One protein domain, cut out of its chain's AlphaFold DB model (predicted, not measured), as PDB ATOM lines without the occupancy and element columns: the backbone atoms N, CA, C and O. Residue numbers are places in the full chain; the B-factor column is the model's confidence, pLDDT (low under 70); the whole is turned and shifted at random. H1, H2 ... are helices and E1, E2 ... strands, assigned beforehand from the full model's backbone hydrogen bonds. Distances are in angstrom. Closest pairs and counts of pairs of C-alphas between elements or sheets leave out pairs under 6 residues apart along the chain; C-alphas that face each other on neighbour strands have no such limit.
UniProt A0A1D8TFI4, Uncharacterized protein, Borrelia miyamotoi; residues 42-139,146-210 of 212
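This is residues 42 to 139 and 146 to 210 of the 212 residues of an uncharacterized protein of Borrelia miyamotoi (UniProt A0A1D8TFI4). Two twisted sheets lie partly face to face with their strands crossed; H2 covers part of the larger sheet, and one end of H1 packs on H2. The printed part has 163 residues with ten named strands and two named helices, along the chain E1 to E8, H1, E9, E10, H2. The antiparallel sheets run E1 - E2 - E3 - E4 - E8 - E7 and E6 - E5 - E9 - E10; the class is mixed, helices and strands. The whole is compact, with a radius of gyration of the C-alphas of 16.0 A and spans of 44 by 43 by 33 A.

E1, residues 42 to 48, E2, residues 56 to 64, E3, residues 67 to 74, and E4, residues 79 to 85, form a meander, each strand the antiparallel neighbour of the one before; N 45 and O 59 at 2.9 A, N 60 and O 71 at 2.8 A, and N 70 and O 83 at 2.7 A are within hydrogen-bond range. E8, residues 127 to 131, is staggered: its residues 130 to 131 pair with E4, N 82 and O 130 at 3.0 A, and 127 to 129 with E7, residues 115 to 117, N 129 and O 115 at 3.3 A. E5, residues 92 to 101, bends by 60 degrees at residue 95; its neighbours are E6, residues 107 to 109, N 108 and O 99 at 2.8 A, and E9, residues 172 to 181, N 98 and O 176 at 3.0 A. E10, residues 186 to 195, is E9's other neighbour, N 177 and O 190 at 2.8 A. The sheets form a sandwich, two sheets face to face, their strands at 73 degrees; the closest C-alphas of E2 and E10, Leu 62 and Phe 192, are 6.2 A apart. H2, residues 196 to 209, on one face of the six-stranded sheet, makes two layers; its height over the sheet is 9.8 A, and it runs along the strands, at 9 degrees to E2 on the local plane. H1, residues 149 to 165, touches H2 with residues 161 to 165 alone, the closest C-alphas being those of Leu 164 and Leu 200, 6.4 A. They run opposite ways at a shallow tilt of 34 degrees, only just short of steep. H1 only grazes the four-stranded sheet, with residues 159 to 164. Every O i to N i+4 pair is within hydrogen-bond range in H2, and 12 of 13 in H1.

E1 begins at C-alpha 42, (-4.710, 8.346, -18.308). From first to last C-alpha, E2 measures 25.9 A, E5 25.2 A, H1 24.3 A, E9 28.0 A and E10 29.6 A. H2 ends at C-alpha 209, (-7.089, 2.035, -38.991).

The C-alphas farthest apart, Ala 53 and Thr 184, are 48.3 A apart. Residues 140 to 145 are not printed; C-alphas 139 and 146 are 18.8 A apart across the cut. Of the links printed whole, none is long. The mean pLDDT of the printed part is 70.9; 67 residues are under 70, among them 111 to 139 and 146 to 156.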
ATOM      1  N   GLU A  42      -4.709   9.000 -17.013       85.38
ATOM      2  CA  GLU A  42      -4.710   8.346 -18.308       85.38
ATOM      3  C   GLU A  42      -5.481   9.225 -19.299       85.38
ATOM      4  O   GLU A  42      -6.628   9.598 -19.045       85.38
ATOM      5  N   GLU A  43      -4.849   9.565 -20.419       83.38
ATOM      6  CA  GLU A  43      -5.425  10.399 -21.472       83.38
ATOM      7  C   GLU A  43      -5.153   9.754 -22.842       83.38
ATOM      8  O   GLU A  43      -4.024   9.365 -23.138       83.38
ATOM      9  N   VAL A  44      -6.179   9.644 -23.692       77.69
ATOM     10  CA  VAL A  44      -6.043   9.161 -25.077       77.69
ATOM     11  C   VAL A  44      -6.374  10.300 -26.030       77.69
ATOM     12  O   VAL A  44      -7.455  10.885 -25.951       77.69
ATOM     13  N   PHE A  45      -5.461  10.591 -26.955       78.00
ATOM     14  CA  PHE A  45      -5.614  11.643 -27.955       78.00
ATOM     15  C   PHE A  45      -5.486  11.074 -29.361       78.00
ATOM     16  O   PHE A  45      -4.556  10.326 -29.658       78.00
ATOM     17  N   ILE A  46      -6.384  11.494 -30.246       68.31
ATOM     18  CA  ILE A  46      -6.275  11.246 -31.682       68.31
ATOM     19  C   ILE A  46      -6.010  12.598 -32.332       68.31
ATOM     20  O   ILE A  46      -6.898  13.450 -32.395       68.31
ATOM     21  N   ASN A  47      -4.778  12.804 -32.780       67.44
ATOM     22  CA  ASN A  47      -4.367  14.032 -33.442       67.44
ATOM     23  C   ASN A  47      -4.379  13.820 -34.954       67.44
ATOM     24  O   ASN A  47      -3.739  12.904 -35.462       67.44
ATOM     25  N   HIS A  48      -5.074  14.694 -35.678       60.53
ATOM     26  CA  HIS A  48      -5.020  14.734 -37.136       60.53
ATOM     27  C   HIS A  48      -3.984  15.777 -37.562       60.53
ATOM     28  O   HIS A  48      -4.244  16.983 -37.537       60.53
ATOM     29  N   THR A  49      -2.781  15.336 -37.917       54.12
ATOM     30  CA  THR A  49      -1.689  16.232 -38.308       54.12
ATOM     31  C   THR A  49      -1.649  16.372 -39.827       54.12
ATOM     32  O   THR A  49      -0.978  15.603 -40.503       54.12
ATOM     33  N   SER A  50      -2.367  17.371 -40.354       53.66
ATOM     34  CA  SER A  50      -2.227  18.023 -41.677       53.66
ATOM     35  C   SER A  50      -3.533  18.128 -42.472       53.66
ATOM     36  O   SER A  50      -4.538  17.484 -42.190       53.66
ATOM     37  N   ASN A  51      -3.473  18.932 -43.531       54.25
ATOM     38  CA  ASN A  51      -4.503  19.111 -44.553       54.25
ATOM     39  C   ASN A  51      -4.560  17.918 -45.537       54.25
ATOM     40  O   ASN A  51      -5.235  18.001 -46.563       54.25
ATOM     41  N   ARG A  52      -3.798  16.839 -45.293       51.53
ATOM     42  CA  ARG A  52      -3.811  15.597 -46.076       51.53
ATOM     43  C   ARG A  52      -4.507  14.503 -45.267       51.53
ATOM     44  O   ARG A  52      -4.186  14.293 -44.105       51.53
ATOM     45  N   ALA A  53      -5.430  13.796 -45.912       53.34
ATOM     46  CA  ALA A  53      -6.415  12.900 -45.299       53.34
ATOM     47  C   ALA A  53      -5.874  11.607 -44.640       53.34
ATOM     48  O   ALA A  53      -6.672  10.742 -44.303       53.34
ATOM     49  N   ILE A  54      -4.556  11.426 -44.496       53.84
ATOM     50  CA  ILE A  54      -3.947  10.115 -44.177       53.84
ATOM     51  C   ILE A  54      -2.925  10.201 -43.025       53.84
ATOM     52  O   ILE A  54      -2.108   9.309 -42.837       53.84
ATOM     53  N   PHE A  55      -2.939  11.281 -42.240       59.84
ATOM     54  CA  PHE A  55      -2.017  11.449 -41.113       59.84
ATOM     55  C   PHE A  55      -2.797  11.590 -39.811       59.84
ATOM     56  O   PHE A  55      -3.209  12.687 -39.424       59.84
ATOM     57  N   PHE A  56      -2.992  10.466 -39.130       63.06
ATOM     58  CA  PHE A  56      -3.495  10.436 -37.766       63.06
ATOM     59  C   PHE A  56      -2.417   9.851 -36.850       63.06
ATOM     60  O   PHE A  56      -1.712   8.907 -37.205       63.06
ATOM     61  N   LEU A  57      -2.284  10.461 -35.679       70.06
ATOM     62  CA  LEU A  57      -1.402  10.040 -34.604       70.06
ATOM     63  C   LEU A  57      -2.285   9.696 -33.407       70.06
ATOM     64  O   LEU A  57      -2.996  10.566 -32.890       70.06
ATOM     65  N   VAL A  58      -2.249   8.440 -32.973       74.31
ATOM     66  CA  VAL A  58      -2.956   8.002 -31.762       74.31
ATOM     67  C   VAL A  58      -1.951   7.983 -30.623       74.31
ATOM     68  O   VAL A  58      -0.928   7.315 -30.726       74.31
ATOM     69  N   ASN A  59      -2.232   8.716 -29.549       79.19
ATOM     70  CA  ASN A  59      -1.361   8.816 -28.381       79.19
ATOM     71  C   ASN A  59      -2.119   8.323 -27.151       79.19
ATOM     72  O   ASN A  59      -3.194   8.841 -26.839       79.19
ATOM     73  N   LEU A  60      -1.540   7.370 -26.435       84.56
ATOM     74  CA  LEU A  60      -1.896   7.052 -25.059       84.56
ATOM     75  C   LEU A  60      -0.875   7.717 -24.145       84.56
ATOM     76  O   LEU A  60       0.316   7.448 -24.265       84.56
ATOM     77  N   VAL A  61      -1.343   8.554 -23.226       87.56
ATOM     78  CA  VAL A  61      -0.510   9.287 -22.275       87.56
ATOM     79  C   VAL A  61      -0.866   8.854 -20.864       87.56
ATOM     80  O   VAL A  61      -1.990   9.050 -20.401       87.56
ATOM     81  N   LEU A  62       0.111   8.290 -20.165       88.81
ATOM     82  CA  LEU A  62       0.020   7.909 -18.764       88.81
ATOM     83  C   LEU A  62       0.910   8.846 -17.960       88.81
ATOM     84  O   LEU A  62       2.094   8.982 -18.256       88.81
ATOM     85  N   LYS A  63       0.363   9.492 -16.937       88.81
ATOM     86  CA  LYS A  63       1.144  10.324 -16.014       88.81
ATOM     87  C   LYS A  63       1.214   9.633 -14.667       88.81
ATOM     88  O   LYS A  63       0.218   9.069 -14.220       88.81
ATOM     89  N   ASN A  64       2.381   9.688 -14.044       86.31
ATOM     90  CA  ASN A  64       2.576   9.304 -12.657       86.31
ATOM     91  C   ASN A  64       3.524  10.323 -12.020       86.31
ATOM     92  O   ASN A  64       4.695  10.406 -12.396       86.31
ATOM     93  N   ASP A  65       2.991  11.131 -11.105       85.06
ATOM     94  CA  ASP A  65       3.649  12.333 -10.596       85.06
ATOM     95  C   ASP A  65       4.086  13.265 -11.736       85.06
ATOM     96  O   ASP A  65       3.270  13.697 -12.551       85.06
ATOM     97  N   ASN A  66       5.379  13.566 -11.798       83.25
ATOM     98  CA  ASN A  66       5.980  14.393 -12.832       83.25
ATOM     99  C   ASN A  66       6.582  13.560 -13.973       83.25
ATOM    100  O   ASN A  66       7.196  14.115 -14.883       83.25
ATOM    101  N   ASN A  67       6.414  12.237 -13.932       84.19
ATOM    102  CA  ASN A  67       6.826  11.343 -15.001       84.19
ATOM    103  C   ASN A  67       5.661  11.121 -15.962       84.19
ATOM    104  O   ASN A  67       4.485  11.166 -15.588       84.19
ATOM    105  N   SER A  68       5.973  10.863 -17.222       84.81
ATOM    106  CA  SER A  68       4.974  10.575 -18.244       84.81
ATOM    107  C   SER A  68       5.431   9.435 -19.141       84.81
ATOM    108  O   SER A  68       6.610   9.301 -19.445       84.81
ATOM    109  N   PHE A  69       4.492   8.613 -19.574       85.31
ATOM    110  CA  PHE A  69       4.705   7.482 -20.459       85.31
ATOM    111  C   PHE A  69       3.735   7.600 -21.624       85.31
ATOM    112  O   PHE A  69       2.538   7.794 -21.430       85.31
ATOM    113  N   PHE A  70       4.265   7.518 -22.831       82.94
ATOM    114  CA  PHE A  70       3.556   7.736 -24.075       82.94
ATOM    115  C   PHE A  70       3.649   6.475 -24.912       82.94
ATOM    116  O   PHE A  70       4.733   5.921 -25.081       82.94
ATOM    117  N   VAL A  71       2.520   6.051 -25.460       79.12
ATOM    118  CA  VAL A  71       2.475   5.067 -26.537       79.12
ATOM    119  C   VAL A  71       1.866   5.767 -27.734       79.12
ATOM    120  O   VAL A  71       0.698   6.156 -27.703       79.12
ATOM    121  N   ASN A  72       2.670   5.950 -28.770       76.56
ATOM    122  CA  ASN A  72       2.305   6.693 -29.962       76.56
ATOM    123  C   ASN A  72       2.250   5.724 -31.135       76.56
ATOM    124  O   ASN A  72       3.170   4.938 -31.331       76.56
ATOM    125  N   TYR A  73       1.189   5.782 -31.928       72.50
ATOM    126  CA  TYR A  73       1.117   5.070 -33.199       72.50
ATOM    127  C   TYR A  73       1.041   6.072 -34.342       72.50
ATOM    128  O   TYR A  73       0.134   6.914 -34.373       72.50
ATOM    129  N   SER A  74       1.988   5.958 -35.271       68.25
ATOM    130  CA  SER A  74       2.046   6.749 -36.495       68.25
ATOM    131  C   SER A  74       1.782   5.854 -37.699       68.25
ATOM    132  O   SER A  74       2.605   5.009 -38.047       68.25
ATOM    133  N   TYR A  75       0.670   6.102 -38.397       62.53
ATOM    134  CA  TYR A  75       0.330   5.383 -39.630       62.53
ATOM    135  C   TYR A  75       1.400   5.519 -40.722       62.53
ATOM    136  O   TYR A  75       1.587   4.624 -41.535       62.53
ATOM    137  N   HIS A  76       2.133   6.638 -40.754       58.22
ATOM    138  CA  HIS A  76       3.123   6.875 -41.805       58.22
ATOM    139  C   HIS A  76       4.333   5.934 -41.724       58.22
ATOM    140  O   HIS A  76       4.942   5.656 -42.755       58.22
ATOM    141  N   GLY A  77       4.686   5.484 -40.518       56.94
ATOM    142  CA  GLY A  77       5.847   4.629 -40.280       56.94
ATOM    143  C   GLY A  77       5.505   3.165 -40.025       56.94
ATOM    144  O   GLY A  77       6.431   2.399 -39.791       56.94
ATOM    145  N   ASP A  78       4.210   2.810 -40.006       60.84
ATOM    146  CA  ASP A  78       3.702   1.557 -39.420       60.84
ATOM    147  C   ASP A  78       4.423   1.205 -38.104       60.84
ATOM    148  O   ASP A  78       4.851   0.082 -37.836       60.84
ATOM    149  N   SER A  79       4.652   2.240 -37.291       62.97
ATOM    150  CA  SER A  79       5.458   2.147 -36.087       62.97
ATOM    151  C   SER A  79       4.620   2.544 -34.886       62.97
ATOM    152  O   SER A  79       3.955   3.587 -34.851       62.97
ATOM    153  N   MET A  80       4.655   1.676 -33.878       68.75
ATOM    154  CA  MET A  80       4.309   2.057 -32.522       68.75
ATOM    155  C   MET A  80       5.591   2.413 -31.785       68.75
ATOM    156  O   MET A  80       6.463   1.561 -31.596       68.75
ATOM    157  N   ASP A  81       5.646   3.655 -31.331       72.25
ATOM    158  CA  ASP A  81       6.762   4.220 -30.602       72.25
ATOM    159  C   ASP A  81       6.342   4.465 -29.156       72.25
ATOM    160  O   ASP A  81       5.362   5.157 -28.873       72.25
ATOM    161  N   ILE A  82       7.089   3.889 -28.220       72.69
ATOM    162  CA  ILE A  82       6.937   4.195 -26.800       72.69
ATOM    163  C   ILE A  82       7.942   5.254 -26.407       72.69
ATOM    164  O   ILE A  82       9.130   5.106 -26.695       72.69
ATOM    165  N   SER A  83       7.472   6.254 -25.664       75.94
ATOM    166  CA  SER A  83       8.323   7.248 -25.037       75.94
ATOM    167  C   SER A  83       8.097   7.394 -23.551       75.94
ATOM    168  O   SER A  83       6.974   7.470 -23.075       75.94
ATOM    169  N   VAL A  84       9.191   7.476 -22.802       74.81
ATOM    170  CA  VAL A  84       9.162   7.652 -21.350       74.81
ATOM    171  C   VAL A  84       9.849   8.957 -21.018       74.81
ATOM    172  O   VAL A  84      11.004   9.127 -21.369       74.81
ATOM    173  N   PHE A  85       9.145   9.840 -20.329       79.25
ATOM    174  CA  PHE A  85       9.641  11.103 -19.817       79.25
ATOM    175  C   PHE A  85       9.780  11.004 -18.313       79.25
ATOM    176  O   PHE A  85       8.791  10.898 -17.588       79.25
ATOM    177  N   LEU A  86      11.027  11.017 -17.859       76.38
ATOM    178  CA  LEU A  86      11.366  10.925 -16.451       76.38
ATOM    179  C   LEU A  86      11.875  12.276 -15.975       76.38
ATOM    180  O   LEU A  86      12.822  12.822 -16.548       76.38
ATOM    181  N   GLN A  87      11.265  12.794 -14.915       76.06
ATOM    182  CA  GLN A  87      11.842  13.898 -14.171       76.06
ATOM    183  C   GLN A  87      12.802  13.306 -13.140       76.06
ATOM    184  O   GLN A  87      12.407  12.974 -12.022       76.06
ATOM    185  N   ASN A  88      14.064  13.141 -13.525       69.19
ATOM    186  CA  ASN A  88      15.131  12.842 -12.581       69.19
ATOM    187  C   ASN A  88      16.347  13.747 -12.820       69.19
ATOM    188  O   ASN A  88      16.525  14.320 -13.896       69.19
ATOM    189  N   ASP A  89      17.188  13.830 -11.796       63.72
ATOM    190  CA  ASP A  89      18.444  14.576 -11.825       63.72
ATOM    191  C   ASP A  89      19.617  13.693 -12.300       63.72
ATOM    192  O   ASP A  89      20.759  13.916 -11.898       63.72
ATOM    193  N   TYR A  90      19.380  12.663 -13.127       70.06
ATOM    194  CA  TYR A  90      20.424  11.700 -13.522       70.06
ATOM    195  C   TYR A  90      20.371  11.301 -15.002       70.06
ATOM    196  O   TYR A  90      19.387  11.518 -15.715       70.06
ATOM    197  N   ASN A  91      21.449  10.688 -15.498       72.25
ATOM    198  CA  ASN A  91      21.479  10.062 -16.815       72.25
ATOM    199  C   ASN A  91      20.999   8.620 -16.729       72.25
ATOM    200  O   ASN A  91      21.774   7.679 -16.565       72.25
ATOM    201  N   ALA A  92      19.676   8.480 -16.809       74.19
ATOM    202  CA  ALA A  92      19.016   7.190 -16.866       74.19
ATOM    203  C   ALA A  92      19.180   6.544 -18.253       74.19
ATOM    204  O   ALA A  92      18.997   7.187 -19.288       74.19
ATOM    205  N   GLU A  93      19.437   5.244 -18.272       78.06
ATOM    206  CA  GLU A  93      19.258   4.381 -19.439       78.06
ATOM    207  C   GLU A  93      18.135   3.396 -19.157       78.06
ATOM    208  O   GLU A  93      18.154   2.737 -18.119       78.06
ATOM    209  N   ILE A  94      17.166   3.265 -20.064       78.19
ATOM    210  CA  ILE A  94      16.165   2.202 -19.935       78.19
ATOM    211  C   ILE A  94      16.874   0.859 -20.148       78.19
ATOM    212  O   ILE A  94      17.550   0.651 -21.152       78.19
ATOM    213  N   LYS A  95      16.728  -0.046 -19.184       79.38
ATOM    214  CA  LYS A  95      17.236  -1.421 -19.232       79.38
ATOM    215  C   LYS A  95      16.167  -2.437 -19.586       79.38
ATOM    216  O   LYS A  95      16.495  -3.462 -20.173       79.38
ATOM    217  N   ASP A  96      14.934  -2.184 -19.163       80.88
ATOM    218  CA  ASP A  96      13.821  -3.107 -19.343       80.88
ATOM    219  C   ASP A  96      12.502  -2.345 -19.472       80.88
ATOM    220  O   ASP A  96      12.302  -1.304 -18.836       80.88
ATOM    221  N   LEU A  97      11.600  -2.893 -20.281       83.50
ATOM    222  CA  LEU A  97      10.229  -2.429 -20.425       83.50
ATOM    223  C   LEU A  97       9.299  -3.636 -20.501       83.50
ATOM    224  O   LEU A  97       9.349  -4.425 -21.450       83.50
ATOM    225  N   LYS A  98       8.398  -3.727 -19.525       86.94
ATOM    226  CA  LYS A  98       7.444  -4.830 -19.397       86.94
ATOM    227  C   LYS A  98       6.041  -4.312 -19.114       86.94
ATOM    228  O   LYS A  98       5.853  -3.352 -18.367       86.94
ATOM    229  N   LEU A  99       5.053  -4.979 -19.692       87.19
ATOM    230  CA  LEU A  99       3.641  -4.790 -19.394       87.19
ATOM    231  C   LEU A  99       3.175  -5.927 -18.499       87.19
ATOM    232  O   LEU A  99       3.284  -7.093 -18.864       87.19
ATOM    233  N   VAL A 100       2.647  -5.597 -17.328       89.06
ATOM    234  CA  VAL A 100       2.286  -6.579 -16.305       89.06
ATOM    235  C   VAL A 100       0.802  -6.485 -15.999       89.06
ATOM    236  O   VAL A 100       0.276  -5.388 -15.784       89.06
ATOM    237  N   ARG A 101       0.122  -7.633 -15.927       88.00
ATOM    238  CA  ARG A 101      -1.265  -7.659 -15.460       88.00
ATOM    239  C   ARG A 101      -1.340  -7.492 -13.951       88.00
ATOM    240  O   ARG A 101      -0.615  -8.136 -13.191       88.00
ATOM    241  N   GLY A 102      -2.243  -6.634 -13.494       84.00
ATOM    242  CA  GLY A 102      -2.434  -6.374 -12.074       84.00
ATOM    243  C   GLY A 102      -2.924  -7.586 -11.285       84.00
ATOM    244  O   GLY A 102      -2.496  -7.754 -10.140       84.00
ATOM    245  N   ASP A 103      -3.783  -8.398 -11.905       80.69
ATOM    246  CA  ASP A 103      -4.501  -9.541 -11.334       80.69
ATOM    247  C   ASP A 103      -3.645 -10.815 -11.261       80.69
ATOM    248  O   ASP A 103      -3.557 -11.430 -10.200       80.69
ATOM    249  N   THR A 104      -2.977 -11.190 -12.354       81.94
ATOM    250  CA  THR A 104      -2.196 -12.436 -12.446       81.94
ATOM    251  C   THR A 104      -0.699 -12.240 -12.239       81.94
ATOM    252  O   THR A 104       0.012 -13.221 -12.036       81.94
ATOM    253  N   LYS A 105      -0.209 -10.993 -12.303       85.00
ATOM    254  CA  LYS A 105       1.226 -10.653 -12.364       85.00
ATOM    255  C   LYS A 105       1.966 -11.240 -13.571       85.00
ATOM    256  O   LYS A 105       3.190 -11.183 -13.615       85.00
ATOM    257  N   GLU A 106       1.243 -11.763 -14.561       84.88
ATOM    258  CA  GLU A 106       1.812 -12.182 -15.842       84.88
ATOM    259  C   GLU A 106       2.408 -10.967 -16.560       84.88
ATOM    260  O   GLU A 106       1.783  -9.903 -16.606       84.88
ATOM    261  N   SER A 107       3.613 -11.119 -17.109       82.94
ATOM    262  CA  SER A 107       4.355 -10.040 -17.758       82.94
ATOM    263  C   SER A 107       4.613 -10.338 -19.230       82.94
ATOM    264  O   SER A 107       5.089 -11.421 -19.572       82.94
ATOM    265  N   LEU A 108       4.377  -9.344 -20.079       80.31
ATOM    266  CA  LEU A 108       4.805  -9.299 -21.468       80.31
ATOM    267  C   LEU A 108       6.011  -8.358 -21.578       80.31
ATOM    268  O   LEU A 108       5.895  -7.167 -21.285       80.31
ATOM    269  N   ASN A 109       7.159  -8.884 -21.999       76.12
ATOM    270  CA  ASN A 109       8.337  -8.064 -22.283       76.12
ATOM    271  C   ASN A 109       8.147  -7.358 -23.625       76.12
ATOM    272  O   ASN A 109       7.825  -8.000 -24.621       76.12
ATOM    273  N   ILE A 110       8.353  -6.044 -23.645       73.00
ATOM    274  CA  ILE A 110       8.092  -5.201 -24.819       73.00
ATOM    275  C   ILE A 110       9.390  -4.854 -25.574       73.00
ATOM    276  O   ILE A 110       9.358  -4.368 -26.699       73.00
ATOM    277  N   MET A 111      10.561  -5.086 -24.981       63.75
ATOM    278  CA  MET A 111      11.773  -4.370 -25.380       63.75
ATOM    279  C   MET A 111      12.407  -4.773 -26.732       63.75
ATOM    280  O   MET A 111      12.614  -5.954 -27.018       63.75
ATOM    281  N   SER A 112      12.854  -3.760 -27.494       49.28
ATOM    282  CA  SER A 112      13.952  -3.825 -28.483       49.28
ATOM    283  C   SER A 112      14.619  -2.481 -28.753       49.28
ATOM    284  O   SER A 112      13.938  -1.462 -28.768       49.28
ATOM    285  N   ASN A 113      15.935  -2.531 -29.016       46.06
ATOM    286  CA  ASN A 113      16.789  -1.496 -29.618       46.06
ATOM    287  C   ASN A 113      16.390  -0.054 -29.289       46.06
ATOM    288  O   ASN A 113      15.935   0.708 -30.138       46.06
ATOM    289  N   LEU A 114      16.595   0.301 -28.023       51.69
ATOM    290  CA  LEU A 114      16.373   1.648 -27.522       51.69
ATOM    291  C   LEU A 114      17.298   2.630 -28.239       51.69
ATOM    292  O   LEU A 114      18.522   2.509 -28.159       51.69
ATOM    293  N   SER A 115      16.708   3.623 -28.896       48.72
ATOM    294  CA  SER A 115      17.445   4.795 -29.359       48.72
ATOM    295  C   SER A 115      17.186   5.954 -28.400       48.72
ATOM    296  O   SER A 115      16.049   6.252 -28.022       48.72
ATOM    297  N   MET A 116      18.273   6.571 -27.941       51.44
ATOM    298  CA  MET A 116      18.228   7.789 -27.142       51.44
ATOM    299  C   MET A 116      18.381   8.978 -28.080       51.44
ATOM    300  O   MET A 116      19.343   9.037 -28.844       51.44
ATOM    301  N   SER A 117      17.477   9.949 -27.993       49.72
ATOM    302  CA  SER A 117      17.664  11.248 -28.638       49.72
ATOM    303  C   SER A 117      17.394  12.363 -27.634       49.72
ATOM    304  O   SER A 117      16.309  12.428 -27.053       49.72
ATOM    305  N   GLY A 118      18.373  13.239 -27.442       50.72
ATOM    306  CA  GLY A 118      18.271  14.428 -26.600       50.72
ATOM    307  C   GLY A 118      19.649  15.058 -26.446       50.72
ATOM    308  O   GLY A 118      20.533  14.439 -25.860       50.72
ATOM    309  N   GLU A 119      19.840  16.247 -27.019       46.22
ATOM    310  CA  GLU A 119      21.149  16.920 -27.092       46.22
ATOM    311  C   GLU A 119      21.378  17.991 -26.018       46.22
ATOM    312  O   GLU A 119      22.478  18.526 -25.927       46.22
ATOM    313  N   ASP A 120      20.409  18.293 -25.157       44.97
ATOM    314  CA  ASP A 120      20.524  19.492 -24.330       44.97
ATOM    315  C   ASP A 120      20.857  19.169 -22.869       44.97
ATOM    316  O   ASP A 120      20.091  18.518 -22.163       44.97
ATOM    317  N   GLU A 121      21.993  19.700 -22.402       37.03
ATOM    318  CA  GLU A 121      22.557  19.671 -21.036       37.03
ATOM    319  C   GLU A 121      21.674  20.357 -19.963       37.03
ATOM    320  O   GLU A 121      22.158  20.901 -18.967       37.03
ATOM    321  N   LYS A 122      20.355  20.378 -20.155       34.50
ATOM    322  CA  LYS A 122      19.375  20.882 -19.194       34.50
ATOM    323  C   LYS A 122      18.539  19.719 -18.677       34.50
ATOM    324  O   LYS A 122      18.080  18.889 -19.450       34.50
ATOM    325  N   TRP A 123      18.299  19.709 -17.367       39.19
ATOM    326  CA  TRP A 123      17.463  18.741 -16.648       39.19
ATOM    327  C   TRP A 123      15.985  18.827 -17.073       39.19
ATOM    328  O   TRP A 123      15.141  19.340 -16.341       39.19
ATOM    329  N   TYR A 124      15.660  18.377 -18.282       37.34
ATOM    330  CA  TYR A 124      14.292  18.255 -18.774       37.34
ATOM    331  C   TYR A 124      14.098  16.899 -19.453       37.34
ATOM    332  O   TYR A 124      14.943  16.461 -20.227       37.34
ATOM    333  N   ASN A 125      12.955  16.271 -19.153       46.38
ATOM    334  CA  ASN A 125      12.166  15.401 -20.026       46.38
ATOM    335  C   ASN A 125      12.964  14.648 -21.108       46.38
ATOM    336  O   ASN A 125      12.925  15.010 -22.281       46.38
ATOM    337  N   ARG A 126      13.662  13.574 -20.715       50.72
ATOM    338  CA  ARG A 126      14.267  12.631 -21.673       50.72
ATOM    339  C   ARG A 126      13.164  11.920 -22.445       50.72
ATOM    340  O   ARG A 126      12.220  11.474 -21.816       50.72
ATOM    341  N   THR A 127      13.301  11.779 -23.757       51.88
ATOM    342  CA  THR A 127      12.422  10.945 -24.587       51.88
ATOM    343  C   THR A 127      13.206   9.709 -25.000       51.88
ATOM    344  O   THR A 127      14.237   9.826 -25.662       51.88
ATOM    345  N   TYR A 128      12.731   8.526 -24.631       53.97
ATOM    346  CA  TYR A 128      13.239   7.269 -25.190       53.97
ATOM    347  C   TYR A 128      12.322   6.825 -26.326       53.97
ATOM    348  O   TYR A 128      11.137   7.125 -26.278       53.97
ATOM    349  N   TYR A 129      12.843   6.130 -27.333       52.16
ATOM    350  CA  TYR A 129      12.012   5.501 -28.360       52.16
ATOM    351  C   TYR A 129      12.195   3.990 -28.292       52.16
ATOM    352  O   TYR A 129      13.319   3.489 -28.389       52.16
ATOM    353  N   VAL A 130      11.087   3.273 -28.099       53.44
ATOM    354  CA  VAL A 130      11.029   1.812 -28.215       53.44
ATOM    355  C   VAL A 130      10.078   1.471 -29.348       53.44
ATOM    356  O   VAL A 130       8.892   1.789 -29.256       53.44
ATOM    357  N   HIS A 131      10.578   0.805 -30.386       55.00
ATOM    358  CA  HIS A 131       9.706   0.205 -31.387       55.00
ATOM    359  C   HIS A 131       9.049  -1.034 -30.778       55.00
ATOM    360  O   HIS A 131       9.728  -2.015 -30.469       55.00
ATOM    361  N   LEU A 132       7.726  -1.000 -30.595       53.78
ATOM    362  CA  LEU A 132       6.992  -2.100 -29.949       53.78
ATOM    363  C   LEU A 132       7.074  -3.418 -30.745       53.78
ATOM    364  O   LEU A 132       6.903  -4.502 -30.200       53.78
ATOM    365  N   VAL A 133       7.325  -3.311 -32.048       48.62
ATOM    366  CA  VAL A 133       7.153  -4.365 -33.056       48.62
ATOM    367  C   VAL A 133       8.288  -5.399 -33.082       48.62
ATOM    368  O   VAL A 133       8.110  -6.510 -33.574       48.62
ATOM    369  N   SER A 134       9.460  -5.088 -32.536       47.22
ATOM    370  CA  SER A 134      10.675  -5.837 -32.864       47.22
ATOM    371  C   SER A 134      10.862  -7.193 -32.164       47.22
ATOM    372  O   SER A 134      11.720  -7.953 -32.610       47.22
ATOM    373  N   LYS A 135      10.170  -7.523 -31.053       52.19
ATOM    374  CA  LYS A 135      10.462  -8.790 -30.334       52.19
ATOM    375  C   LYS A 135       9.417  -9.290 -29.330       52.19
ATOM    376  O   LYS A 135       9.778  -9.804 -28.274       52.19
ATOM    377  N   CYS A 136       8.129  -9.285 -29.686       50.84
ATOM    378  CA  CYS A 136       7.109 -10.010 -28.903       50.84
ATOM    379  C   CYS A 136       7.400 -11.527 -28.741       50.84
ATOM    380  O   CYS A 136       6.772 -12.193 -27.922       50.84
ATOM    381  N   ARG A 137       8.392 -12.085 -29.455       48.81
ATOM    382  CA  ARG A 137       8.831 -13.478 -29.319       48.81
ATOM    383  C   ARG A 137      10.345 -13.557 -29.093       48.81
ATOM    384  O   ARG A 137      11.130 -13.320 -30.003       48.81
ATOM    385  N   GLN A 138      10.755 -13.918 -27.877       46.62
ATOM    386  CA  GLN A 138      12.168 -14.065 -27.481       46.62
ATOM    387  C   GLN A 138      12.909 -15.227 -28.186       46.62
ATOM    388  O   GLN A 138      14.133 -15.274 -28.126       46.62
ATOM    389  N   ASP A 139      12.194 -16.119 -28.887       44.41
ATOM    390  CA  ASP A 139      12.734 -17.374 -29.443       44.41
ATOM    391  C   ASP A 139      13.202 -17.317 -30.912       44.41
ATOM    392  O   ASP A 139      13.662 -18.329 -31.440       44.41
ATOM    393  N   GLU A 146      15.410  -6.694 -43.057       46.97
ATOM    394  CA  GLU A 146      14.827  -6.045 -44.245       46.97
ATOM    395  C   GLU A 146      13.534  -6.689 -44.781       46.97
ATOM    396  O   GLU A 146      12.735  -5.997 -45.410       46.97
ATOM    397  N   THR A 147      13.277  -7.982 -44.541       48.06
ATOM    398  CA  THR A 147      12.112  -8.698 -45.119       48.06
ATOM    399  C   THR A 147      11.032  -9.076 -44.112       48.06
ATOM    400  O   THR A 147       9.914  -9.402 -44.509       48.06
ATOM    401  N   ASP A 148      11.341  -9.014 -42.818       52.69
ATOM    402  CA  ASP A 148      10.500  -9.608 -41.781       52.69
ATOM    403  C   ASP A 148       9.651  -8.590 -40.992       52.69
ATOM    404  O   ASP A 148       8.694  -8.987 -40.329       52.69
ATOM    405  N   ASN A 149       9.917  -7.283 -41.101       53.25
ATOM    406  CA  ASN A 149       9.304  -6.264 -40.229       53.25
ATOM    407  C   ASN A 149       7.762  -6.290 -40.196       53.25
ATOM    408  O   ASN A 149       7.188  -6.271 -39.109       53.25
ATOM    409  N   TYR A 150       7.093  -6.428 -41.346       55.97
ATOM    410  CA  TYR A 150       5.621  -6.466 -41.412       55.97
ATOM    411  C   TYR A 150       5.020  -7.745 -40.812       55.97
ATOM    412  O   TYR A 150       3.976  -7.725 -40.177       55.97
ATOM    413  N   ARG A 151       5.686  -8.895 -40.960       55.62
ATOM    414  CA  ARG A 151       5.167 -10.157 -40.409       55.62
ATOM    415  C   ARG A 151       5.283 -10.197 -38.882       55.62
ATOM    416  O   ARG A 151       4.487 -10.863 -38.221       55.62
ATOM    417  N   TYR A 152       6.279  -9.515 -38.317       59.62
ATOM    418  CA  TYR A 152       6.475  -9.442 -36.869       59.62
ATOM    419  C   TYR A 152       5.573  -8.402 -36.192       59.62
ATOM    420  O   TYR A 152       5.151  -8.656 -35.060       59.62
ATOM    421  N   SER A 153       5.211  -7.299 -36.862       61.56
ATOM    422  CA  SER A 153       4.235  -6.335 -36.325       61.56
ATOM    423  C   SER A 153       2.888  -7.000 -36.078       61.56
ATOM    424  O   SER A 153       2.355  -6.902 -34.968       61.56
ATOM    425  N   ASP A 154       2.402  -7.784 -37.037       65.88
ATOM    426  CA  ASP A 154       1.145  -8.524 -36.920       65.88
ATOM    427  C   ASP A 154       1.170  -9.546 -35.785       65.88
ATOM    428  O   ASP A 154       0.243  -9.618 -34.977       65.88
ATOM    429  N   LEU A 155       2.251 -10.326 -35.681       65.88
ATOM    430  CA  LEU A 155       2.412 -11.310 -34.609       65.88
ATOM    431  C   LEU A 155       2.468 -10.639 -33.234       65.88
ATOM    432  O   LEU A 155       1.820 -11.103 -32.298       65.88
ATOM    433  N   CYS A 156       3.172  -9.514 -33.115       68.81
ATOM    434  CA  CYS A 156       3.253  -8.771 -31.863       68.81
ATOM    435  C   CYS A 156       1.907  -8.141 -31.482       68.81
ATOM    436  O   CYS A 156       1.499  -8.199 -30.322       68.81
ATOM    437  N   ARG A 157       1.152  -7.628 -32.462       71.94
ATOM    438  CA  ARG A 157      -0.226  -7.153 -32.259       71.94
ATOM    439  C   ARG A 157      -1.156  -8.283 -31.837       71.94
ATOM    440  O   ARG A 157      -1.999  -8.072 -30.961       71.94
ATOM    441  N   GLN A 158      -1.004  -9.482 -32.400       73.94
ATOM    442  CA  GLN A 158      -1.765 -10.667 -31.997       73.94
ATOM    443  C   GLN A 158      -1.431 -11.103 -30.568       73.94
ATOM    444  O   GLN A 158      -2.354 -11.337 -29.783       73.94
ATOM    445  N   ASP A 159      -0.148 -11.167 -30.209       76.19
ATOM    446  CA  ASP A 159       0.304 -11.529 -28.863       76.19
ATOM    447  C   ASP A 159      -0.155 -10.499 -27.827       76.19
ATOM    448  O   ASP A 159      -0.711 -10.875 -26.792       76.19
ATOM    449  N   LEU A 160      -0.036  -9.207 -28.141       78.44
ATOM    450  CA  LEU A 160      -0.569  -8.126 -27.319       78.44
ATOM    451  C   LEU A 160      -2.088  -8.258 -27.166       78.44
ATOM    452  O   LEU A 160      -2.597  -8.275 -26.051       78.44
ATOM    453  N   THR A 161      -2.828  -8.432 -28.261       78.62
ATOM    454  CA  THR A 161      -4.291  -8.592 -28.222       78.62
ATOM    455  C   THR A 161      -4.698  -9.808 -27.388       78.62
ATOM    456  O   THR A 161      -5.632  -9.731 -26.589       78.62
ATOM    457  N   LYS A 162      -3.995 -10.935 -27.532       81.44
ATOM    458  CA  LYS A 162      -4.226 -12.150 -26.743       81.44
ATOM    459  C   LYS A 162      -3.934 -11.911 -25.262       81.44
ATOM    460  O   LYS A 162      -4.739 -12.309 -24.420       81.44
ATOM    461  N   PHE A 163      -2.832 -11.229 -24.955       81.81
ATOM    462  CA  PHE A 163      -2.474 -10.844 -23.596       81.81
ATOM    463  C   PHE A 163      -3.543  -9.934 -22.969       81.81
ATOM    464  O   PHE A 163      -3.944 -10.140 -21.825       81.81
ATOM    465  N   LEU A 164      -4.073  -8.969 -23.718       80.50
ATOM    466  CA  LEU A 164      -5.110  -8.057 -23.232       80.50
ATOM    467  C   LEU A 164      -6.465  -8.743 -23.058       80.50
ATOM    468  O   LEU A 164      -7.127  -8.534 -22.050       80.50
ATOM    469  N   ARG A 165      -6.866  -9.626 -23.976       78.69
ATOM    470  CA  ARG A 165      -8.131 -10.377 -23.856       78.69
ATOM    471  C   ARG A 165      -8.136 -11.383 -22.703       78.69
ATOM    472  O   ARG A 165      -9.208 -11.749 -22.236       78.69
ATOM    473  N   GLY A 166      -6.963 -11.824 -22.248       71.69
ATOM    474  CA  GLY A 166      -6.809 -12.634 -21.035       71.69
ATOM    475  C   GLY A 166      -6.875 -11.832 -19.728       71.69
ATOM    476  O   GLY A 166      -6.737 -12.416 -18.657       71.69
ATOM    477  N   THR A 167      -7.044 -10.511 -19.807       70.56
ATOM    478  CA  THR A 167      -7.090  -9.593 -18.664       70.56
ATOM    479  C   THR A 167      -8.546  -9.350 -18.256       70.56
ATOM    480  O   THR A 167      -9.393  -9.119 -19.117       70.56
ATOM    481  N   ALA A 168      -8.870  -9.390 -16.958       63.22
ATOM    482  CA  ALA A 168     -10.227  -9.070 -16.508       63.22
ATOM    483  C   ALA A 168     -10.595  -7.614 -16.862       63.22
ATOM    484  O   ALA A 168      -9.772  -6.711 -16.696       63.22
ATOM    485  N   ASN A 169     -11.829  -7.378 -17.325       67.25
ATOM    486  CA  ASN A 169     -12.291  -6.067 -17.814       67.25
ATOM    487  C   ASN A 169     -12.190  -4.926 -16.779       67.25
ATOM    488  O   ASN A 169     -12.248  -3.760 -17.146       67.25
ATOM    489  N   ASP A 170     -12.071  -5.220 -15.490       68.69
ATOM    490  CA  ASP A 170     -11.920  -4.241 -14.407       68.69
ATOM    491  C   ASP A 170     -10.491  -4.165 -13.849       68.69
ATOM    492  O   ASP A 170     -10.198  -3.341 -12.977       68.69
ATOM    493  N   SER A 171      -9.585  -5.000 -14.352       81.69
ATOM    494  CA  SER A 171      -8.212  -5.030 -13.872       81.69
ATOM    495  C   SER A 171      -7.353  -3.944 -14.523       81.69
ATOM    496  O   SER A 171      -7.608  -3.441 -15.622       81.69
ATOM    497  N   ASN A 172      -6.321  -3.541 -13.786       88.62
ATOM    498  CA  ASN A 172      -5.332  -2.587 -14.261       88.62
ATOM    499  C   ASN A 172      -4.144  -3.333 -14.854       88.62
ATOM    500  O   ASN A 172      -3.755  -4.396 -14.364       88.62
ATOM    501  N   LEU A 173      -3.537  -2.723 -15.857       89.94
ATOM    502  CA  LEU A 173      -2.235  -3.095 -16.373       89.94
ATOM    503  C   LEU A 173      -1.208  -2.069 -15.907       89.94
ATOM    504  O   LEU A 173      -1.542  -0.921 -15.599       89.94
ATOM    505  N   TYR A 174       0.045  -2.494 -15.865       90.88
ATOM    506  CA  TYR A 174       1.146  -1.662 -15.413       90.88
ATOM    507  C   TYR A 174       2.302  -1.775 -16.392       90.88
ATOM    508  O   TYR A 174       2.835  -2.866 -16.602       90.88
ATOM    509  N   PHE A 175       2.700  -0.649 -16.970       89.25
ATOM    510  CA  PHE A 175       3.989  -0.537 -17.632       89.25
ATOM    511  C   PHE A 175       5.050  -0.301 -16.570       89.25
ATOM    512  O   PHE A 175       4.996   0.691 -15.841       89.25
ATOM    513  N   TYR A 176       6.004  -1.217 -16.484       89.75
ATOM    514  CA  TYR A 176       7.186  -1.058 -15.657       89.75
ATOM    515  C   TYR A 176       8.378  -0.744 -16.546       89.75
ATOM    516  O   TYR A 176       8.703  -1.508 -17.457       89.75
ATOM    517  N   VAL A 177       9.012   0.387 -16.262       86.56
ATOM    518  CA  VAL A 177      10.216   0.860 -16.935       86.56
ATOM    519  C   VAL A 177      11.357   0.760 -15.940       86.56
ATOM    520  O   VAL A 177      11.390   1.507 -14.962       86.56
ATOM    521  N   THR A 178      12.285  -0.160 -16.172       87.38
ATOM    522  CA  THR A 178      13.498  -0.243 -15.358       87.38
ATOM    523  C   THR A 178      14.557   0.628 -15.997       87.38
ATOM    524  O   THR A 178      14.912   0.427 -17.157       87.38
ATOM    525  N   CYS A 179      15.088   1.568 -15.231       84.75
ATOM    526  CA  CYS A 179      16.162   2.450 -15.643       84.75
ATOM    527  C   CYS A 179      17.402   2.223 -14.790       84.75
ATOM    528  O   CYS A 179      17.313   1.979 -13.590       84.75
ATOM    529  N   PHE A 180      18.565   2.377 -15.404       84.44
ATOM    530  CA  PHE A 180      19.854   2.370 -14.741       84.44
ATOM    531  C   PHE A 180      20.464   3.766 -14.774       84.44
ATOM    532  O   PHE A 180      20.645   4.352 -15.839       84.44
ATOM    533  N   GLU A 181      20.757   4.303 -13.598       85.38
ATOM    534  CA  GLU A 181      21.377   5.610 -13.411       85.38
ATOM    535  C   GLU A 181      22.895   5.438 -13.417       85.38
ATOM    536  O   GLU A 181      23.465   4.864 -12.485       85.38
ATOM    537  N   LYS A 182      23.568   5.921 -14.467       80.50
ATOM    538  CA  LYS A 182      25.015   5.706 -14.626       80.50
ATOM    539  C   LYS A 182      25.841   6.340 -13.515       80.50
ATOM    540  O   LYS A 182      26.834   5.756 -13.091       80.50
ATOM    541  N   GLU A 183      25.456   7.531 -13.065       81.62
ATOM    542  CA  GLU A 183      26.229   8.300 -12.088       81.62
ATOM    543  C   GLU A 183      26.195   7.674 -10.697       81.62
ATOM    544  O   GLU A 183      27.190   7.693  -9.974       81.62
ATOM    545  N   THR A 184      25.041   7.131 -10.312       84.00
ATOM    546  CA  THR A 184      24.811   6.562  -8.980       84.00
ATOM    547  C   THR A 184      24.978   5.046  -8.963       84.00
ATOM    548  O   THR A 184      25.095   4.471  -7.881       84.00
ATOM    549  N   ASN A 185      25.029   4.399 -10.135       86.69
ATOM    550  CA  ASN A 185      25.031   2.945 -10.296       86.69
ATOM    551  C   ASN A 185      23.807   2.291  -9.624       86.69
ATOM    552  O   ASN A 185      23.902   1.221  -9.021       86.69
ATOM    553  N   VAL A 186      22.658   2.972  -9.694       88.38
ATOM    554  CA  VAL A 186      21.391   2.547  -9.087       88.38
ATOM    555  C   VAL A 186      20.398   2.175 -10.178       88.38
ATOM    556  O   VAL A 186      20.253   2.877 -11.177       88.38
ATOM    557  N   GLU A 187      19.677   1.079  -9.963       90.06
ATOM    558  CA  GLU A 187      18.506   0.732 -10.764       90.06
ATOM    559  C   GLU A 187      17.239   1.270 -10.105       90.06
ATOM    560  O   GLU A 187      17.029   1.116  -8.899       90.06
ATOM    561  N   ARG A 188      16.389   1.906 -10.909       87.88
ATOM    562  CA  ARG A 188      15.082   2.407 -10.492       87.88
ATOM    563  C   ARG A 188      14.010   1.878 -11.416       87.88
ATOM    564  O   ARG A 188      14.166   1.905 -12.631       87.88
ATOM    565  N   GLU A 189      12.907   1.447 -10.829       89.56
ATOM    566  CA  GLU A 189      11.737   1.003 -11.570       89.56
ATOM    567  C   GLU A 189      10.643   2.073 -11.479       89.56
ATOM    568  O   GLU A 189      10.277   2.518 -10.390       89.56
ATOM    569  N   TYR A 190      10.134   2.492 -12.633       87.56
ATOM    570  CA  TYR A 190       9.013   3.415 -12.762       87.56
ATOM    571  C   TYR A 190       7.780   2.637 -13.191       87.56
ATOM    572  O   TYR A 190       7.859   1.773 -14.061       87.56
ATOM    573  N   CYS A 191       6.634   2.953 -12.595       90.88
ATOM    574  CA  CYS A 191       5.382   2.258 -12.854       90.88
ATOM    575  C   CYS A 191       4.345   3.230 -13.413       90.88
ATOM    576  O   CYS A 191       4.101   4.282 -12.821       90.88
ATOM    577  N   PHE A 192       3.715   2.866 -14.527       90.50
ATOM    578  CA  PHE A 192       2.618   3.614 -15.128       90.50
ATOM    579  C   PHE A 192       1.404   2.710 -15.250       90.50
ATOM    580  O   PHE A 192       1.431   1.681 -15.926       90.50
ATOM    581  N   LYS A 193       0.334   3.098 -14.570       91.56
ATOM    582  CA  LYS A 193      -0.922   2.362 -14.557       91.56
ATOM    583  C   LYS A 193      -1.773   2.736 -15.765       91.56
ATOM    584  O   LYS A 193      -1.896   3.912 -16.097       91.56
ATOM    585  N   VAL A 194      -2.418   1.739 -16.359       88.56
ATOM    586  CA  VAL A 194      -3.422   1.916 -17.412       88.56
ATOM    587  C   VAL A 194      -4.594   0.968 -17.172       88.56
ATOM    588  O   VAL A 194      -4.410  -0.168 -16.725       88.56
ATOM    589  N   SER A 195      -5.819   1.410 -17.450       86.56
ATOM    590  CA  SER A 195      -6.965   0.497 -17.437       86.56
ATOM    591  C   SER A 195      -6.854  -0.504 -18.590       86.56
ATOM    592  O   SER A 195      -6.625  -0.107 -19.735       86.56
ATOM    593  N   ALA A 196      -7.096  -1.793 -18.328       84.62
ATOM    594  CA  ALA A 196      -7.111  -2.808 -19.383       84.62
ATOM    595  C   ALA A 196      -8.113  -2.472 -20.502       84.62
ATOM    596  O   ALA A 196      -7.814  -2.656 -21.678       84.62
ATOM    597  N   VAL A 197      -9.274  -1.910 -20.148       82.12
ATOM    598  CA  VAL A 197     -10.320  -1.519 -21.109       82.12
ATOM    599  C   VAL A 197      -9.852  -0.398 -22.020       82.12
ATOM    600  O   VAL A 197     -10.104  -0.435 -23.223       82.12
ATOM    601  N   ASN A 198      -9.204   0.617 -21.463       82.62
ATOM    602  CA  ASN A 198      -8.758   1.753 -22.253       82.62
ATOM    603  C   ASN A 198      -7.562   1.383 -23.131       82.62
ATOM    604  O   ASN A 198      -7.529   1.772 -24.298       82.62
ATOM    605  N   PHE A 199      -6.640   0.567 -22.617       83.62
ATOM    606  CA  PHE A 199      -5.525   0.089 -23.421       83.62
ATOM    607  C   PHE A 199      -5.984  -0.852 -24.542       83.62
ATOM    608  O   PHE A 199      -5.515  -0.735 -25.670       83.62
ATOM    609  N   LEU A 200      -6.972  -1.716 -24.280       80.75
ATOM    610  CA  LEU A 200      -7.593  -2.533 -25.323       80.75
ATOM    611  C   LEU A 200      -8.284  -1.666 -26.382       80.75
ATOM    612  O   LEU A 200      -8.068  -1.892 -27.565       80.75
ATOM    613  N   LYS A 201      -9.042  -0.636 -25.984       79.06
ATOM    614  CA  LYS A 201      -9.640   0.319 -26.934       79.06
ATOM    615  C   LYS A 201      -8.587   1.023 -27.781       79.06
ATOM    616  O   LYS A 201      -8.811   1.219 -28.970       79.06
ATOM    617  N   PHE A 202      -7.464   1.415 -27.179       79.88
ATOM    618  CA  PHE A 202      -6.339   1.982 -27.914       79.88
ATOM    619  C   PHE A 202      -5.857   0.994 -28.982       79.88
ATOM    620  O   PHE A 202      -5.843   1.358 -30.151       79.88
ATOM    621  N   VAL A 203      -5.585  -0.265 -28.620       77.81
ATOM    622  CA  VAL A 203      -5.175  -1.322 -29.566       77.81
ATOM    623  C   VAL A 203      -6.234  -1.597 -30.644       77.81
ATOM    624  O   VAL A 203      -5.889  -1.741 -31.814       77.81
ATOM    625  N   ASP A 204      -7.517  -1.623 -30.285       76.88
ATOM    626  CA  ASP A 204      -8.618  -1.815 -31.234       76.88
ATOM    627  C   ASP A 204      -8.694  -0.671 -32.256       76.88
ATOM    628  O   ASP A 204      -8.936  -0.925 -33.434       76.88
ATOM    629  N   VAL A 205      -8.443   0.578 -31.838       74.62
ATOM    630  CA  VAL A 205      -8.329   1.714 -32.765       74.62
ATOM    631  C   VAL A 205      -7.179   1.483 -33.740       74.62
ATOM    632  O   VAL A 205      -7.372   1.685 -34.934       74.62
ATOM    633  N   LEU A 206      -6.023   0.998 -33.285       71.38
ATOM    634  CA  LEU A 206      -4.908   0.694 -34.194       71.38
ATOM    635  C   LEU A 206      -5.298  -0.374 -35.221       71.38
ATOM    636  O   LEU A 206      -5.094  -0.186 -36.416       71.38
ATOM    637  N   ASN A 207      -5.944  -1.452 -34.768       69.12
ATOM    638  CA  ASN A 207      -6.455  -2.528 -35.624       69.12
ATOM    639  C   ASN A 207      -7.524  -2.067 -36.616       69.12
ATOM    640  O   ASN A 207      -7.637  -2.635 -37.697       69.12
ATOM    641  N   ALA A 208      -8.308  -1.049 -36.270       68.94
ATOM    642  CA  ALA A 208      -9.324  -0.511 -37.163       68.94
ATOM    643  C   ALA A 208      -8.733   0.364 -38.275       68.94
ATOM    644  O   ALA A 208      -9.282   0.374 -39.378       68.94
ATOM    645  N   VAL A 209      -7.667   1.122 -37.991       64.06
ATOM    646  CA  VAL A 209      -7.089   2.035 -38.991       64.06
ATOM    647  C   VAL A 209      -5.970   1.399 -39.811       64.06
ATOM    648  O   VAL A 209      -5.709   1.833 -40.931       64.06
ATOM    649  N   ASP A 210      -5.382   0.326 -39.304       61.38
ATOM    650  CA  ASP A 210      -4.458  -0.519 -40.041       61.38
ATOM    651  C   ASP A 210      -4.818  -1.999 -39.818       61.38
ATOM    652  O   ASP A 210      -4.299  -2.643 -38.896       61.38
TER     653      ASP A 210